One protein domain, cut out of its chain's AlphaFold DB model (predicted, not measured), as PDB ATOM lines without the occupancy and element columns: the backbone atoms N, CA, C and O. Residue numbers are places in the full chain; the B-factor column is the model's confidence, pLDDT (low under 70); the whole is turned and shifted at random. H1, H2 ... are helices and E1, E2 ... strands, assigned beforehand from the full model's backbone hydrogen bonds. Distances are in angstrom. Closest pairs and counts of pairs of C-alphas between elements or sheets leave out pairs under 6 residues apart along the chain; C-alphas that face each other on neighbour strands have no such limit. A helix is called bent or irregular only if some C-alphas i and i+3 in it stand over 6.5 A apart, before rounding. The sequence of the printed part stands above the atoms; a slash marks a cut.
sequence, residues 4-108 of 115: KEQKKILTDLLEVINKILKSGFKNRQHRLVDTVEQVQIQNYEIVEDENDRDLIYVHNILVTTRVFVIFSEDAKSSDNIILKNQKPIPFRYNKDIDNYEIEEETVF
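AT A GLANCE: This is residues 4 to 108 of the 115 residues of an uncharacterized protein of Flavobacterium sp. TAB 87 (UniProt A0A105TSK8). A strongly twisted sheet of long, bent strands curls round one long helix, H1, as a half-open wrap drawn out into a rod. The hairpins E1-E2 and E2-E3 make the long part of the wrap, and the short hairpin E4-E5 joins it beside the first residues of E2. The printed part has 105 residues with one named helix and five named strands, in the order H1 E1 E2 E3 E4 E5, and its class is mixed, helices and strands. The sheet is branched, with its neighbour pairs antiparallel. The whole is only just compact, close to loose, with a radius of gyration of the C-alphas of 15.5 A and spans of 51 by 24 by 21 A.

HOW THE PARTS SIT: E2, residues 55 to 72, has three neighbours. E1, residues 33 to 48, lies on one side of it, beside residues 56 to 69, antiparallel at 167 degrees between directions; N 40 and O 64 are 2.9 A apart, within hydrogen-bond range. On the other side of E2 are E3, residues 75 to 85, beside residues 61 to 72, and E4, residues 89 to 94, beside residues 55 to 58. E3 is antiparallel to E2 at 165 degrees, with N 67 and O 79 within hydrogen-bond range at 2.9 A. E1, E2 and E3 form a meander, each strand the antiparallel neighbour of the one before. E4 is antiparallel to E2 at 119 degrees, with N 58 and O 89 within range at 2.8 A. E5, residues 99 to 102, forms a hairpin with E4, antiparallel at 146 degrees; N 94 and O 99 are within range at 2.8 A. E1 bends by 84 degrees at residue 37, E2 by 63 degrees at residue 60 and E3 by 57 degrees at residue 80. H1, residues 4 to 22, is on the sheet, which curls round it. H1 touches E1, where the closest C-alphas, of Lys 22 and Val 33, are 6.3 A apart. It also touches E5, closest at the C-alphas of Glu 5 and Asn 99, 6.3 A. H1 and E2 are near each other, with 10 pairs of C-alphas within 10 A. E5 is apart from E1 and from E3. Every O i to N i+4 pair in H1 is within hydrogen-bond range.

IN THESE COORDINATES: H1 begins at C-alpha 4 (39.841, 3.971, 364.284) and is 27.2 A long. E1 is 33.6 A long and E3 29.5 A. E2, the longest strand, runs 44.2 A from C-alpha 55 (40.643, 16.018, 352.969) to C-alpha 72 (32.465, 36.838, 391.055). E4 and E5 are shorter, and E5 ends at C-alpha 102 (42.316, 18.660, 362.665).

THE WHOLE: The two C-alphas farthest apart, of Asn 51 and Asp 74, are 53.2 A from each other. The links H1 to E1 and E1 to E2 are short, and the other three are tight. The printed part has no cut. Its mean pLDDT is 92.3, and no printed residue is under 70.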
ATOM      1  N   LYS A   4      38.692   3.321 363.631       89.00
ATOM      2  CA  LYS A   4      39.841   3.971 364.284       89.00
ATOM      3  C   LYS A   4      39.962   5.453 363.902       89.00
ATOM      4  O   LYS A   4      40.255   6.272 364.767       89.00
ATOM      5  N   GLU A   5      39.713   5.788 362.637       89.38
ATOM      6  CA  GLU A   5      39.792   7.164 362.124       89.38
ATOM      7  C   GLU A   5      38.666   8.015 362.713       89.38
ATOM      8  O   GLU A   5      38.921   9.098 363.228       89.38
ATOM      9  N   GLN A   6      37.439   7.483 362.744       90.31
ATOM     10  CA  GLN A   6      36.302   8.165 363.371       90.31
ATOM     11  C   GLN A   6      36.547   8.435 364.858       90.31
ATOM     12  O   GLN A   6      36.274   9.531 365.345       90.31
ATOM     13  N   LYS A   7      37.112   7.459 365.579       92.00
ATOM     14  CA  LYS A   7      37.502   7.633 366.984       92.00
ATOM     15  C   LYS A   7      38.537   8.745 367.152       92.00
ATOM     16  O   LYS A   7      38.372   9.564 368.046       92.00
ATOM     17  N   LYS A   8      39.562   8.807 366.293       92.25
ATOM     18  CA  LYS A   8      40.573   9.877 366.329       92.25
ATOM     19  C   LYS A   8      39.950  11.251 366.084       92.25
ATOM     20  O   LYS A   8      40.183  12.150 366.880       92.25
ATOM     21  N   ILE A   9      39.106  11.381 365.059       93.62
ATOM     22  CA  ILE A   9      38.395  12.629 364.739       93.62
ATOM     23  C   ILE A   9      37.585  13.115 365.945       93.62
ATOM     24  O   ILE A   9      37.665  14.283 366.317       93.62
ATOM     25  N   LEU A  10      36.834  12.222 366.595       94.12
ATOM     26  CA  LEU A  10      36.047  12.574 367.778       94.12
ATOM     27  C   LEU A  10      36.919  12.974 368.969       94.12
ATOM     28  O   LEU A  10      36.589  13.943 369.652       94.12
ATOM     29  N   THR A  11      38.019  12.259 369.216       95.06
ATOM     30  CA  THR A  11      38.973  12.615 370.273       95.06
ATOM     31  C   THR A  11      39.556  14.008 370.038       95.06
ATOM     32  O   THR A  11      39.504  14.838 370.940       95.06
ATOM     33  N   ASP A  12      40.009  14.299 368.820       94.75
ATOM     34  CA  ASP A  12      40.590  15.600 368.468       94.75
ATOM     35  C   ASP A  12      39.570  16.730 368.604       94.75
ATOM     36  O   ASP A  12      39.866  17.780 369.175       94.75
ATOM     37  N   LEU A  13      38.334  16.505 368.145       95.00
ATOM     38  CA  LEU A  13      37.249  17.466 368.332       95.00
ATOM     39  C   LEU A  13      37.020  17.758 369.815       95.00
ATOM     40  O   LEU A  13      36.915  18.923 370.197       95.00
ATOM     41  N   LEU A  14      36.950  16.725 370.658       95.50
ATOM     42  CA  LEU A  14      36.750  16.894 372.098       95.50
ATOM     43  C   LEU A  14      37.895  17.679 372.746       95.50
ATOM     44  O   LEU A  14      37.631  18.544 373.586       95.50
ATOM     45  N   GLU A  15      39.143  17.408 372.369       94.75
ATOM     46  CA  GLU A  15      40.314  18.133 372.871       94.75
ATOM     47  C   GLU A  15      40.269  19.612 372.476       94.75
ATOM     48  O   GLU A  15      40.399  20.490 373.337       94.75
ATOM     49  N   VAL A  16      39.985  19.904 371.205       94.62
ATOM     50  CA  VAL A  16      39.913  21.279 370.696       94.62
ATOM     51  C   VAL A  16      38.738  22.046 371.298       94.62
ATOM     52  O   VAL A  16      38.912  23.188 371.724       94.62
ATOM     53  N   ILE A  17      37.561  21.430 371.436       94.62
ATOM     54  CA  ILE A  17      36.411  22.059 372.105       94.62
ATOM     55  C   ILE A  17      36.755  22.399 373.561       94.62
ATOM     56  O   ILE A  17      36.485  23.511 374.017       94.62
ATOM     57  N   ASN A  18      37.390  21.477 374.293       94.44
ATOM     58  CA  ASN A  18      37.831  21.733 375.666       94.44
ATOM     59  C   ASN A  18      38.834  22.890 375.741       94.44
ATOM     60  O   ASN A  18      38.752  23.715 376.654       94.44
ATOM     61  N   LYS A  19      39.771  22.961 374.790       93.62
ATOM     62  CA  LYS A  19      40.755  24.043 374.690       93.62
ATOM     63  C   LYS A  19      40.070  25.388 374.450       93.62
ATOM     64  O   LYS A  19      40.345  26.324 375.195       93.62
ATOM     65  N   ILE A  20      39.136  25.458 373.498       92.81
ATOM     66  CA  ILE A  20      38.357  26.668 373.186       92.81
ATOM     67  C   ILE A  20      37.569  27.140 374.408       92.81
ATOM     68  O   ILE A  20      37.612  28.318 374.758       92.81
ATOM     69  N   LEU A  21      36.880  26.225 375.095       92.69
ATOM     70  CA  LEU A  21      36.112  26.555 376.295       92.69
ATOM     71  C   LEU A  21      36.998  27.154 377.393       92.69
ATOM     72  O   LEU A  21      36.615  28.134 378.026       92.69
ATOM     73  N   LYS A  22      38.203  26.612 377.590       90.75
ATOM     74  CA  LYS A  22      39.152  27.092 378.605       90.75
ATOM     75  C   LYS A  22      39.934  28.337 378.176       90.75
ATOM     76  O   LYS A  22      40.452  29.043 379.035       90.75
ATOM     77  N   SER A  23      40.014  28.651 376.882       90.31
ATOM     78  CA  SER A  23      40.780  29.791 376.354       90.31
ATOM     79  C   SER A  23      40.018  31.123 376.405       90.31
ATOM     80  O   SER A  23      40.198  31.980 375.541       90.31
ATOM     81  N   GLY A  24      39.153  31.310 377.405       85.25
ATOM     82  CA  GLY A  24      38.392  32.546 377.597       85.25
ATOM     83  C   GLY A  24      37.039  32.592 376.881       85.25
ATOM     84  O   GLY A  24      36.527  33.683 376.618       85.25
ATOM     85  N   PHE A  25      36.443  31.433 376.579       91.69
ATOM     86  CA  PHE A  25      35.078  31.366 376.061       91.69
ATOM     87  C   PHE A  25      34.092  32.022 377.032       91.69
ATOM     88  O   PHE A  25      34.180  31.848 378.252       91.69
ATOM     89  N   LYS A  26      33.131  32.770 376.483       89.50
ATOM     90  CA  LYS A  26      32.059  33.404 377.251       89.50
ATOM     91  C   LYS A  26      30.726  32.747 376.928       89.50
ATOM     92  O   LYS A  26      30.385  32.617 375.757       89.50
ATOM     93  N   ASN A  27      29.969  32.385 377.959       88.38
ATOM     94  CA  ASN A  27      28.602  31.901 377.782       88.38
ATOM     95  C   ASN A  27      27.654  33.035 377.338       88.38
ATOM     96  O   ASN A  27      28.023  34.215 377.319       88.38
ATOM     97  N   ARG A  28      26.390  32.689 377.070       88.06
ATOM     98  CA  ARG A  28      25.298  33.636 376.770       88.06
ATOM     99  C   ARG A  28      25.103  34.769 377.790       88.06
ATOM    100  O   ARG A  28      24.535  35.799 377.452       88.06
ATOM    101  N   GLN A  29      25.576  34.610 379.028       88.56
ATOM    102  CA  GLN A  29      25.540  35.646 380.072       88.56
ATOM    103  C   GLN A  29      26.813  36.512 380.103       88.56
ATOM    104  O   GLN A  29      27.042  37.249 381.064       88.56
ATOM    105  N   HIS A  30      27.666  36.405 379.082       89.75
ATOM    106  CA  HIS A  30      28.974  37.050 378.985       89.75
ATOM    107  C   HIS A  30      29.947  36.689 380.122       89.75
ATOM    108  O   HIS A  30      30.893  37.436 380.393       89.75
ATOM    109  N   ARG A  31      29.745  35.539 380.775       90.69
ATOM    110  CA  ARG A  31      30.609  35.027 381.844       90.69
ATOM    111  C   ARG A  31      31.653  34.082 381.280       90.69
ATOM    112  O   ARG A  31      31.348  33.258 380.421       90.69
ATOM    113  N   LEU A  32      32.879  34.218 381.776       92.56
ATOM    114  CA  LEU A  32      33.992  33.360 381.389       92.56
ATOM    115  C   LEU A  32      33.807  31.961 381.965       92.56
ATOM    116  O   LEU A  32      33.457  31.811 383.139       92.56
ATOM    117  N   VAL A  33      34.078  30.961 381.135       92.81
ATOM    118  CA  VAL A  33      34.210  29.572 381.568       92.81
ATOM    119  C   VAL A  33      35.500  29.424 382.371       92.81
ATOM    120  O   VAL A  33      36.574  29.810 381.921       92.81
ATOM    121  N   ASP A  34      35.375  28.871 383.571       91.19
ATOM    122  CA  ASP A  34      36.485  28.559 384.473       91.19
ATOM    123  C   ASP A  34      36.875  27.083 384.363       91.19
ATOM    124  O   ASP A  34      38.037  26.750 384.137       91.19
ATOM    125  N   THR A  35      35.892  26.188 384.462       92.19
ATOM    126  CA  THR A  35      36.109  24.746 384.324       92.19
ATOM    127  C   THR A  35      35.058  24.104 383.433       92.19
ATOM    128  O   THR A  35      33.922  24.565 383.325       92.19
ATOM    129  N   VAL A  36      35.460  23.014 382.782       94.88
ATOM    130  CA  VAL A  36      34.604  22.188 381.931       94.88
ATOM    131  C   VAL A  36      34.428  20.853 382.640       94.88
ATOM    132  O   VAL A  36      35.407  20.142 382.853       94.88
ATOM    133  N   GLU A  37      33.199  20.549 383.049       94.12
ATOM    134  CA  GLU A  37      32.863  19.317 383.772       94.12
ATOM    135  C   GLU A  37      32.585  18.173 382.795       94.12
ATOM    136  O   GLU A  37      33.055  17.054 382.983       94.12
ATOM    137  N   GLN A  38      31.847  18.462 381.722       94.31
ATOM    138  CA  GLN A  38      31.458  17.468 380.729       94.31
ATOM    139  C   GLN A  38      31.381  18.092 379.340       94.31
ATOM    140  O   GLN A  38      30.846  19.187 379.186       94.31
ATOM    141  N   VAL A  39      31.839  17.362 378.322       95.56
ATOM    142  CA  VAL A  39      31.638  17.682 376.903       95.56
ATOM    143  C   VAL A  39      31.107  16.435 376.210       95.56
ATOM    144  O   VAL A  39      31.703  15.367 376.323       95.56
ATOM    145  N   GLN A  40      29.989  16.560 375.501       95.81
ATOM    146  CA  GLN A  40      29.397  15.465 374.743       95.81
ATOM    147  C   GLN A  40      28.992  15.952 373.354       95.81
ATOM    148  O   GLN A  40      28.162  16.852 373.220       95.81
ATOM    149  N   ILE A  41      29.564  15.336 372.321       95.19
ATOM    150  CA  ILE A  41      29.166  15.550 370.929       95.19
ATOM    151  C   ILE A  41      27.873  14.759 370.695       95.19
ATOM    152  O   ILE A  41      27.852  13.541 370.851       95.19
ATOM    153  N   GLN A  42      26.791  15.464 370.372       94.56
ATOM    154  CA  GLN A  42      25.460  14.900 370.125       94.56
ATOM    155  C   GLN A  42      25.233  14.593 368.647       94.56
ATOM    156  O   GLN A  42      24.581  13.612 368.308       94.56
ATOM    157  N   ASN A  43      25.749  15.456 367.773       94.44
ATOM    158  CA  ASN A  43      25.598  15.328 366.331       94.44
ATOM    159  C   ASN A  43      26.858  15.823 365.630       94.44
ATOM    160  O   ASN A  43      27.509  16.742 366.129       94.44
ATOM    161  N   TYR A  44      27.176  15.218 364.493       96.12
ATOM    162  CA  TYR A  44      28.202  15.657 363.556       96.12
ATOM    163  C   TYR A  44      28.004  14.911 362.233       96.12
ATOM    164  O   TYR A  44      27.478  13.799 362.205       96.12
ATOM    165  N   GLU A  45      28.458  15.511 361.144       95.38
ATOM    166  CA  GLU A  45      28.442  14.921 359.809       95.38
ATOM    167  C   GLU A  45      29.843  15.016 359.218       95.38
ATOM    168  O   GLU A  45      30.495  16.049 359.351       95.38
ATOM    169  N   ILE A  46      30.309  13.929 358.604       94.94
ATOM    170  CA  ILE A  46      31.604  13.863 357.925       94.94
ATOM    171  C   ILE A  46      31.338  13.758 356.430       94.94
ATOM    172  O   ILE A  46      30.644  12.839 355.993       94.94
ATOM    173  N   VAL A  47      31.923  14.670 355.661       94.62
ATOM    174  CA  VAL A  47      31.839  14.698 354.201       94.62
ATOM    175  C   VAL A  47      33.249  14.665 353.629       94.62
ATOM    176  O   VAL A  47      34.107  15.441 354.041       94.62
ATOM    177  N   GLU A  48      33.498  13.740 352.708       92.62
ATOM    178  CA  GLU A  48      34.758  13.660 351.964       92.62
ATOM    179  C   GLU A  48      34.776  14.750 350.883       92.62
ATOM    180  O   GLU A  48      33.742  15.024 350.267       92.62
ATOM    181  N   ASP A  49      35.923  15.394 350.659       92.94
ATOM    182  CA  ASP A  49      36.053  16.346 349.557       92.94
ATOM    183  C   ASP A  49      36.100  15.597 348.211       92.94
ATOM    184  O   ASP A  49      36.825  14.614 348.043       92.94
ATOM    185  N   GLU A  50      35.317  16.050 347.228       90.50
ATOM    186  CA  GLU A  50      35.236  15.395 345.912       90.50
ATOM    187  C   GLU A  50      36.541  15.512 345.101       90.50
ATOM    188  O   GLU A  50      36.795  14.696 344.211       90.50
ATOM    189  N   ASN A  51      37.369  16.517 345.399       90.50
ATOM    190  CA  ASN A  51      38.591  16.847 344.668       90.50
ATOM    191  C   ASN A  51      39.869  16.435 345.420       90.50
ATOM    192  O   ASN A  51      40.896  16.214 344.774       90.50
ATOM    193  N   ASP A  52      39.824  16.308 346.749       92.19
ATOM    194  CA  ASP A  52      40.959  15.925 347.597       92.19
ATOM    195  C   ASP A  52      40.604  14.752 348.527       92.19
ATOM    196  O   ASP A  52      39.960  14.907 349.559       92.19
ATOM    197  N   ARG A  53      41.092  13.550 348.188       87.62
ATOM    198  CA  ARG A  53      40.869  12.327 348.986       87.62
ATOM    199  C   ARG A  53      41.530  12.358 350.360       87.62
ATOM    200  O   ARG A  53      41.155  11.563 351.218       87.62
ATOM    201  N   ASP A  54      42.536  13.209 350.537       92.94
ATOM    202  CA  ASP A  54      43.235  13.365 351.806       92.94
ATOM    203  C   ASP A  54      42.537  14.430 352.683       92.94
ATOM    204  O   ASP A  54      43.038  14.752 353.759       92.94
ATOM    205  N   LEU A  55      41.387  14.977 352.264       94.19
ATOM    206  CA  LEU A  55      40.643  16.018 352.969       94.19
ATOM    207  C   LEU A  55      39.200  15.591 353.251       94.19
ATOM    208  O   LEU A  55      38.456  15.154 352.373       94.19
ATOM    209  N   ILE A  56      38.782  15.777 354.499       95.50
ATOM    210  CA  ILE A  56      37.386  15.633 354.912       95.50
ATOM    211  C   ILE A  56      36.939  16.890 355.650       95.50
ATOM    212  O   ILE A  56      37.738  17.587 356.276       95.50
ATOM    213  N   TYR A  57      35.637  17.139 355.639       96.06
ATOM    214  CA  TYR A  57      34.999  18.209 356.383       96.06
ATOM    215  C   TYR A  57      34.038  17.637 357.412       96.06
ATOM    216  O   TYR A  57      33.166  16.834 357.086       96.06
ATOM    217  N   VAL A  58      34.165  18.101 358.652       95.81
ATOM    218  CA  VAL A  58      33.206  17.807 359.715       95.81
ATOM    219  C   VAL A  58      32.318  19.023 359.942       95.81
ATOM    220  O   VAL A  58      32.803  20.118 360.231       95.81
ATOM    221  N   HIS A  59      31.006  18.858 359.814       94.75
ATOM    222  CA  HIS A  59      30.037  19.938 360.002       94.75
ATOM    223  C   HIS A  59      28.812  19.484 360.799       94.75
ATOM    224  O   HIS A  59      28.762  18.361 361.297       94.75
ATOM    225  N   ASN A  60      27.848  20.395 360.978       93.81
ATOM    226  CA  ASN A  60      26.641  20.179 361.785       93.81
ATOM    227  C   ASN A  60      26.947  19.643 363.194       93.81
ATOM    228  O   ASN A  60      26.189  18.847 363.755       93.81
ATOM    229  N   ILE A  61      28.067  20.101 363.763       95.94
ATOM    230  CA  ILE A  61      28.570  19.662 365.054       95.94
ATOM    231  C   ILE A  61      27.720  20.312 366.137       95.94
ATOM    232  O   ILE A  61      27.696  21.537 366.271       95.94
ATOM    233  N   LEU A  62      27.039  19.480 366.917       95.88
ATOM    234  CA  LEU A  62      26.259  19.885 368.076       95.88
ATOM    235  C   LEU A  62      26.887  19.288 369.324       95.88
ATOM    236  O   LEU A  62      27.014  18.069 369.434       95.88
ATOM    237  N   VAL A  63      27.243  20.138 370.280       96.44
ATOM    238  CA  VAL A  63      27.915  19.715 371.508       96.44
ATOM    239  C   VAL A  63      27.124  20.214 372.699       96.44
ATOM    240  O   VAL A  63      26.837  21.400 372.797       96.44
ATOM    241  N   THR A  64      26.792  19.328 373.624       96.25
ATOM    242  CA  THR A  64      26.254  19.706 374.934       96.25
ATOM    243  C   THR A  64      27.382  19.672 375.944       96.25
ATOM    244  O   THR A  64      28.101  18.674 376.035       96.25
ATOM    245  N   THR A  65      27.541  20.738 376.715       95.56
ATOM    246  CA  THR A  65      28.577  20.811 377.739       95.56
ATOM    247  C   THR A  65      28.046  21.427 379.021       95.56
ATOM    248  O   THR A  65      27.202  22.323 379.012       95.56
ATOM    249  N   ARG A  66      28.543  20.891 380.135       94.88
ATOM    250  CA  ARG A  66      28.337  21.429 381.471       94.88
ATOM    251  C   ARG A  66      29.633  22.091 381.909       94.88
ATOM    252  O   ARG A  66      30.692  21.457 381.916       94.88
ATOM    253  N   VAL A  67      29.543  23.371 382.240       94.50
ATOM    254  CA  VAL A  67      30.683  24.218 382.594       94.50
ATOM    255  C   VAL A  67      30.428  24.907 383.925       94.50
ATOM    256  O   VAL A  67      29.279  25.117 384.304       94.50
ATOM    257  N   PHE A  68      31.489  25.310 384.618       93.50
ATOM    258  CA  PHE A  68      31.391  26.307 385.677       93.50
ATOM    259  C   PHE A  68      31.909  27.638 385.157       93.50
ATOM    260  O   PHE A  68      32.995  27.713 384.579       93.50
ATOM    261  N   VAL A  69      31.131  28.689 385.378       92.56
ATOM    262  CA  VAL A  69      31.466  30.057 384.991       92.56
ATOM    263  C   VAL A  69      31.769  30.909 386.215       92.56
ATOM    264  O   VAL A  69      31.229  30.682 387.303       92.56
ATOM    265  N   ILE A  70      32.619  31.917 386.028       88.50
ATOM    266  CA  ILE A  70      32.980  32.878 387.074       88.50
ATOM    267  C   ILE A  70      31.852  33.902 387.220       88.50
ATOM    268  O   ILE A  70      31.582  34.687 386.304       88.50
ATOM    269  N   PHE A  71      31.190  33.908 388.376       83.69
ATOM    270  CA  PHE A  71      30.134  34.869 388.695       83.69
ATOM    271  C   PHE A  71      30.700  36.102 389.419       83.69
ATOM    272  O   PHE A  71      30.363  37.239 389.072       83.69
ATOM    273  N   SER A  72      31.608  35.864 390.365       82.88
ATOM    274  CA  SER A  72      32.465  36.838 391.055       82.88
ATOM    275  C   SER A  72      33.794  36.163 391.432       82.88
ATOM    276  O   SER A  72      33.953  34.971 391.171       82.88
ATOM    277  N   GLU A  73      34.742  36.896 392.030       73.12
ATOM    278  CA  GLU A  73      36.072  36.366 392.398       73.12
ATOM    279  C   GLU A  73      36.004  35.074 393.238       73.12
ATOM    280  O   GLU A  73      36.791  34.162 393.003       73.12
ATOM    281  N   ASP A  74      34.995  34.942 394.108       78.75
ATOM    282  CA  ASP A  74      34.822  33.783 395.000       78.75
ATOM    283  C   ASP A  74      33.610  32.893 394.666       78.75
ATOM    284  O   ASP A  74      33.353  31.906 395.357       78.75
ATOM    285  N   ALA A  75      32.830  33.219 393.627       85.38
ATOM    286  CA  ALA A  75      31.603  32.489 393.301       85.38
ATOM    287  C   ALA A  75      31.633  31.907 391.887       85.38
ATOM    288  O   ALA A  75      31.731  32.627 390.888       85.38
ATOM    289  N   LYS A  76      31.458  30.585 391.811       88.62
ATOM    290  CA  LYS A  76      31.275  29.831 390.568       88.62
ATOM    291  C   LYS A  76      29.837  29.342 390.471       88.62
ATOM    292  O   LYS A  76      29.235  28.965 391.475       88.62
ATOM    293  N   SER A  77      29.294  29.327 389.264       91.81
ATOM    294  CA  SER A  77      27.971  28.765 388.989       91.81
ATOM    295  C   SER A  77      28.071  27.772 387.844       91.81
ATOM    296  O   SER A  77      28.831  28.001 386.906       91.81
ATOM    297  N   SER A  78      27.337  26.666 387.926       93.44
ATOM    298  CA  SER A  78      27.248  25.718 386.819       93.44
ATOM    299  C   SER A  78      26.286  26.237 385.757       93.44
ATOM    300  O   SER A  78      25.177  26.658 386.091       93.44
ATOM    301  N   ASP A  79      26.661  26.119 384.492       92.75
ATOM    302  CA  ASP A  79      25.803  26.407 383.351       92.75
ATOM    303  C   ASP A  79      25.850  25.239 382.364       92.75
ATOM    304  O   ASP A  79      26.890  24.606 382.164       92.75
ATOM    305  N   ASN A  80      24.705  24.953 381.753       94.12
ATOM    306  CA  ASN A  80      24.627  24.027 380.633       94.12
ATOM    307  C   ASN A  80      24.594  24.870 379.365       94.12
ATOM    308  O   ASN A  80      23.730  25.740 379.220       94.12
ATOM    309  N   ILE A  81      25.530  24.608 378.461       94.88
ATOM    310  CA  ILE A  81      25.612  25.305 377.184       94.88
ATOM    311  C   ILE A  81      25.614  24.299 376.034       94.88
ATOM    312  O   ILE A  81      26.071  23.158 376.150       94.88
ATOM    313  N   ILE A  82      25.081  24.744 374.909       95.19
ATOM    314  CA  ILE A  82      25.057  24.033 373.645       95.19
ATOM    315  C   ILE A  82      26.001  24.777 372.713       95.19
ATOM    316  O   ILE A  82      25.802  25.959 372.465       95.19
ATOM    317  N   LEU A  83      27.013  24.104 372.180       95.12
ATOM    318  CA  LEU A  83      27.910  24.674 371.184       95.12
ATOM    319  C   LEU A  83      27.543  24.171 369.795       95.12
ATOM    320  O   LEU A  83      27.204  22.998 369.613       95.12
ATOM    321  N   LYS A  84      27.676  25.059 368.810       94.81
ATOM    322  CA  LYS A  84      27.645  24.708 367.389       94.81
ATOM    323  C   LYS A  84      28.875  25.241 366.678       94.81
ATOM    324  O   LYS A  84      29.362  26.324 367.014       94.81
ATOM    325  N   ASN A  85      29.374  24.486 365.705       93.88
ATOM    326  CA  ASN A  85      30.439  24.970 364.837       93.88
ATOM    327  C   ASN A  85      29.885  26.042 363.887       93.88
ATOM    328  O   ASN A  85      28.781  25.917 363.359       93.88
ATOM    329  N   GLN A  86      30.648  27.109 363.664       89.69
ATOM    330  CA  GLN A  86      30.237  28.193 362.767       89.69
ATOM    331  C   GLN A  86      30.457  27.843 361.290       89.69
ATOM    332  O   GLN A  86      29.719  28.302 360.418       89.69
ATOM    333  N   LYS A  87      31.499  27.059 361.008       93.50
ATOM    334  CA  LYS A  87      31.908  26.637 359.665       93.50
ATOM    335  C   LYS A  87      32.333  25.169 359.693       93.50
ATOM    336  O   LYS A  87      32.704  24.689 360.769       93.50
ATOM    337  N   PRO A  88      32.277  24.453 358.555       94.81
ATOM    338  CA  PRO A  88      32.859  23.120 358.448       94.81
ATOM    339  C   PRO A  88      34.324  23.123 358.886       94.81
ATOM    340  O   PRO A  88      35.062  24.053 358.561       94.81
ATOM    341  N   ILE A  89      34.719  22.093 359.627       96.12
ATOM    342  CA  ILE A  89      36.072  21.918 360.143       96.12
ATOM    343  C   ILE A  89      36.814  20.944 359.220       96.12
ATOM    344  O   ILE A  89      36.392  19.789 359.125       96.12
ATOM    345  N   PRO A  90      37.886  21.375 358.541       96.06
ATOM    346  CA  PRO A  90      38.724  20.499 357.747       96.06
ATOM    347  C   PRO A  90      39.583  19.589 358.630       96.06
ATOM    348  O   PRO A  90      40.159  20.006 359.638       96.06
ATOM    349  N   PHE A  91      39.682  18.338 358.200       96.06
ATOM    350  CA  PHE A  91      40.641  17.360 358.687       96.06
ATOM    351  C   PHE A  91      41.454  16.845 357.512       96.06
ATOM    352  O   PHE A  91      40.892  16.395 356.511       96.06
ATOM    353  N   ARG A  92      42.776  16.857 357.658       95.19
ATOM    354  CA  ARG A  92      43.704  16.417 356.622       95.19
ATOM    355  C   ARG A  92      44.343  15.099 357.020       95.19
ATOM    356  O   ARG A  92      44.777  14.922 358.155       95.19
ATOM    357  N   TYR A  93      44.380  14.156 356.094       94.00
ATOM    358  CA  TYR A  93      45.017  12.872 356.305       94.00
ATOM    359  C   TYR A  93      46.538  13.035 356.281       94.00
ATOM    360  O   TYR A  93      47.132  13.452 355.285       94.00
ATOM    361  N   ASN A  94      47.169  12.687 357.395       92.56
ATOM    362  CA  ASN A  94      48.607  12.663 357.549       92.56
ATOM    363  C   ASN A  94      49.128  11.240 357.291       92.56
ATOM    364  O   ASN A  94      48.869  10.301 358.052       92.56
ATOM    365  N   LYS A  95      49.889  11.099 356.201       90.81
ATOM    366  CA  LYS A  95      50.458   9.824 355.736       90.81
ATOM    367  C   LYS A  95      51.538   9.278 356.668       90.81
ATOM    368  O   LYS A  95      51.697   8.063 356.732       90.81
ATOM    369  N   ASP A  96      52.237  10.140 357.402       90.81
ATOM    370  CA  ASP A  96      53.335   9.731 358.285       90.81
ATOM    371  C   ASP A  96      52.818   8.990 359.525       90.81
ATOM    372  O   ASP A  96      53.470   8.074 360.028       90.81
ATOM    373  N   ILE A  97      51.621   9.353 359.995       88.69
ATOM    374  CA  ILE A  97      50.986   8.768 361.188       88.69
ATOM    375  C   ILE A  97      49.736   7.928 360.874       88.69
ATOM    376  O   ILE A  97      49.069   7.470 361.807       88.69
ATOM    377  N   ASP A  98      49.419   7.721 359.588       88.06
ATOM    378  CA  ASP A  98      48.248   6.977 359.083       88.06
ATOM    379  C   ASP A  98      46.930   7.398 359.774       88.06
ATOM    380  O   ASP A  98      46.162   6.552 360.240       88.06
ATOM    381  N   ASN A  99      46.686   8.707 359.919       91.00
ATOM    382  CA  ASN A  99      45.480   9.244 360.565       91.00
ATOM    383  C   ASN A  99      45.101  10.640 360.051       91.00
ATOM    384  O   ASN A  99      45.930  11.358 359.506       91.00
ATOM    385  N   TYR A 100      43.848  11.034 360.286       93.31
ATOM    386  CA  TYR A 100      43.379  12.407 360.092       93.31
ATOM    387  C   TYR A 100      43.806  13.317 361.246       93.31
ATOM    388  O   TYR A 100      43.759  12.910 362.409       93.31
ATOM    389  N   GLU A 101      44.164  14.554 360.911       93.75
ATOM    390  CA  GLU A 101      44.497  15.627 361.844       93.75
ATOM    391  C   GLU A 101      43.594  16.836 361.606       93.75
ATOM    392  O   GLU A 101      43.290  17.187 360.465       93.75
ATOM    393  N   ILE A 102      43.156  17.463 362.695       95.38
ATOM    394  CA  ILE A 102      42.316  18.660 362.665       95.38
ATOM    395  C   ILE A 102      43.149  19.907 362.347       95.38
ATOM    396  O   ILE A 102      44.208  20.126 362.932       95.38
ATOM    397  N   GLU A 103      42.647  20.778 361.475       93.38
ATOM    398  CA  GLU A 103      43.246  22.103 361.272       93.38
ATOM    399  C   GLU A 103      42.712  23.080 362.343       93.38
ATOM    400  O   GLU A 103      41.768  23.836 362.102       93.38
ATOM    401  N   GLU A 104      43.286  23.044 363.557       89.88
ATOM    402  CA  GLU A 104      42.771  23.746 364.756       89.88
ATOM    403  C   GLU A 104      42.441  25.235 364.544       89.88
ATOM    404  O   GLU A 104      41.466  25.738 365.102       89.88
ATOM    405  N   GLU A 105      43.225  25.948 363.730       88.44
ATOM    406  CA  GLU A 105      43.071  27.393 363.485       88.44
ATOM    407  C   GLU A 105      41.733  27.761 362.826       88.44
ATOM    408  O   GLU A 105      41.286  28.907 362.884       88.44
ATOM    409  N   THR A 106      41.080  26.785 362.199       88.19
ATOM    410  CA  THR A 106      39.796  26.957 361.511       88.19
ATOM    411  C   THR A 106      38.594  26.682 362.418       88.19
ATOM    412  O   THR A 106      37.445  26.890 362.013       88.19
ATOM    413  N   VAL A 107      38.835  26.214 363.646       91.94
ATOM    414  CA  VAL A 107      37.794  25.714 364.539       91.94
ATOM    415  C   VAL A 107      37.182  26.855 365.340       91.94
ATOM    416  O   VAL A 107      37.766  27.375 366.287       91.94
ATOM    417  N   PHE A 108      35.942  27.198 364.998       91.00
ATOM    418  CA  PHE A 108      35.174  28.225 365.696       91.00
ATOM    419  C   PHE A 108      33.828  27.675 366.155       91.00
ATOM    420  O   PHE A 108      33.007  27.235 365.344       91.00
TER     421      PHE A 108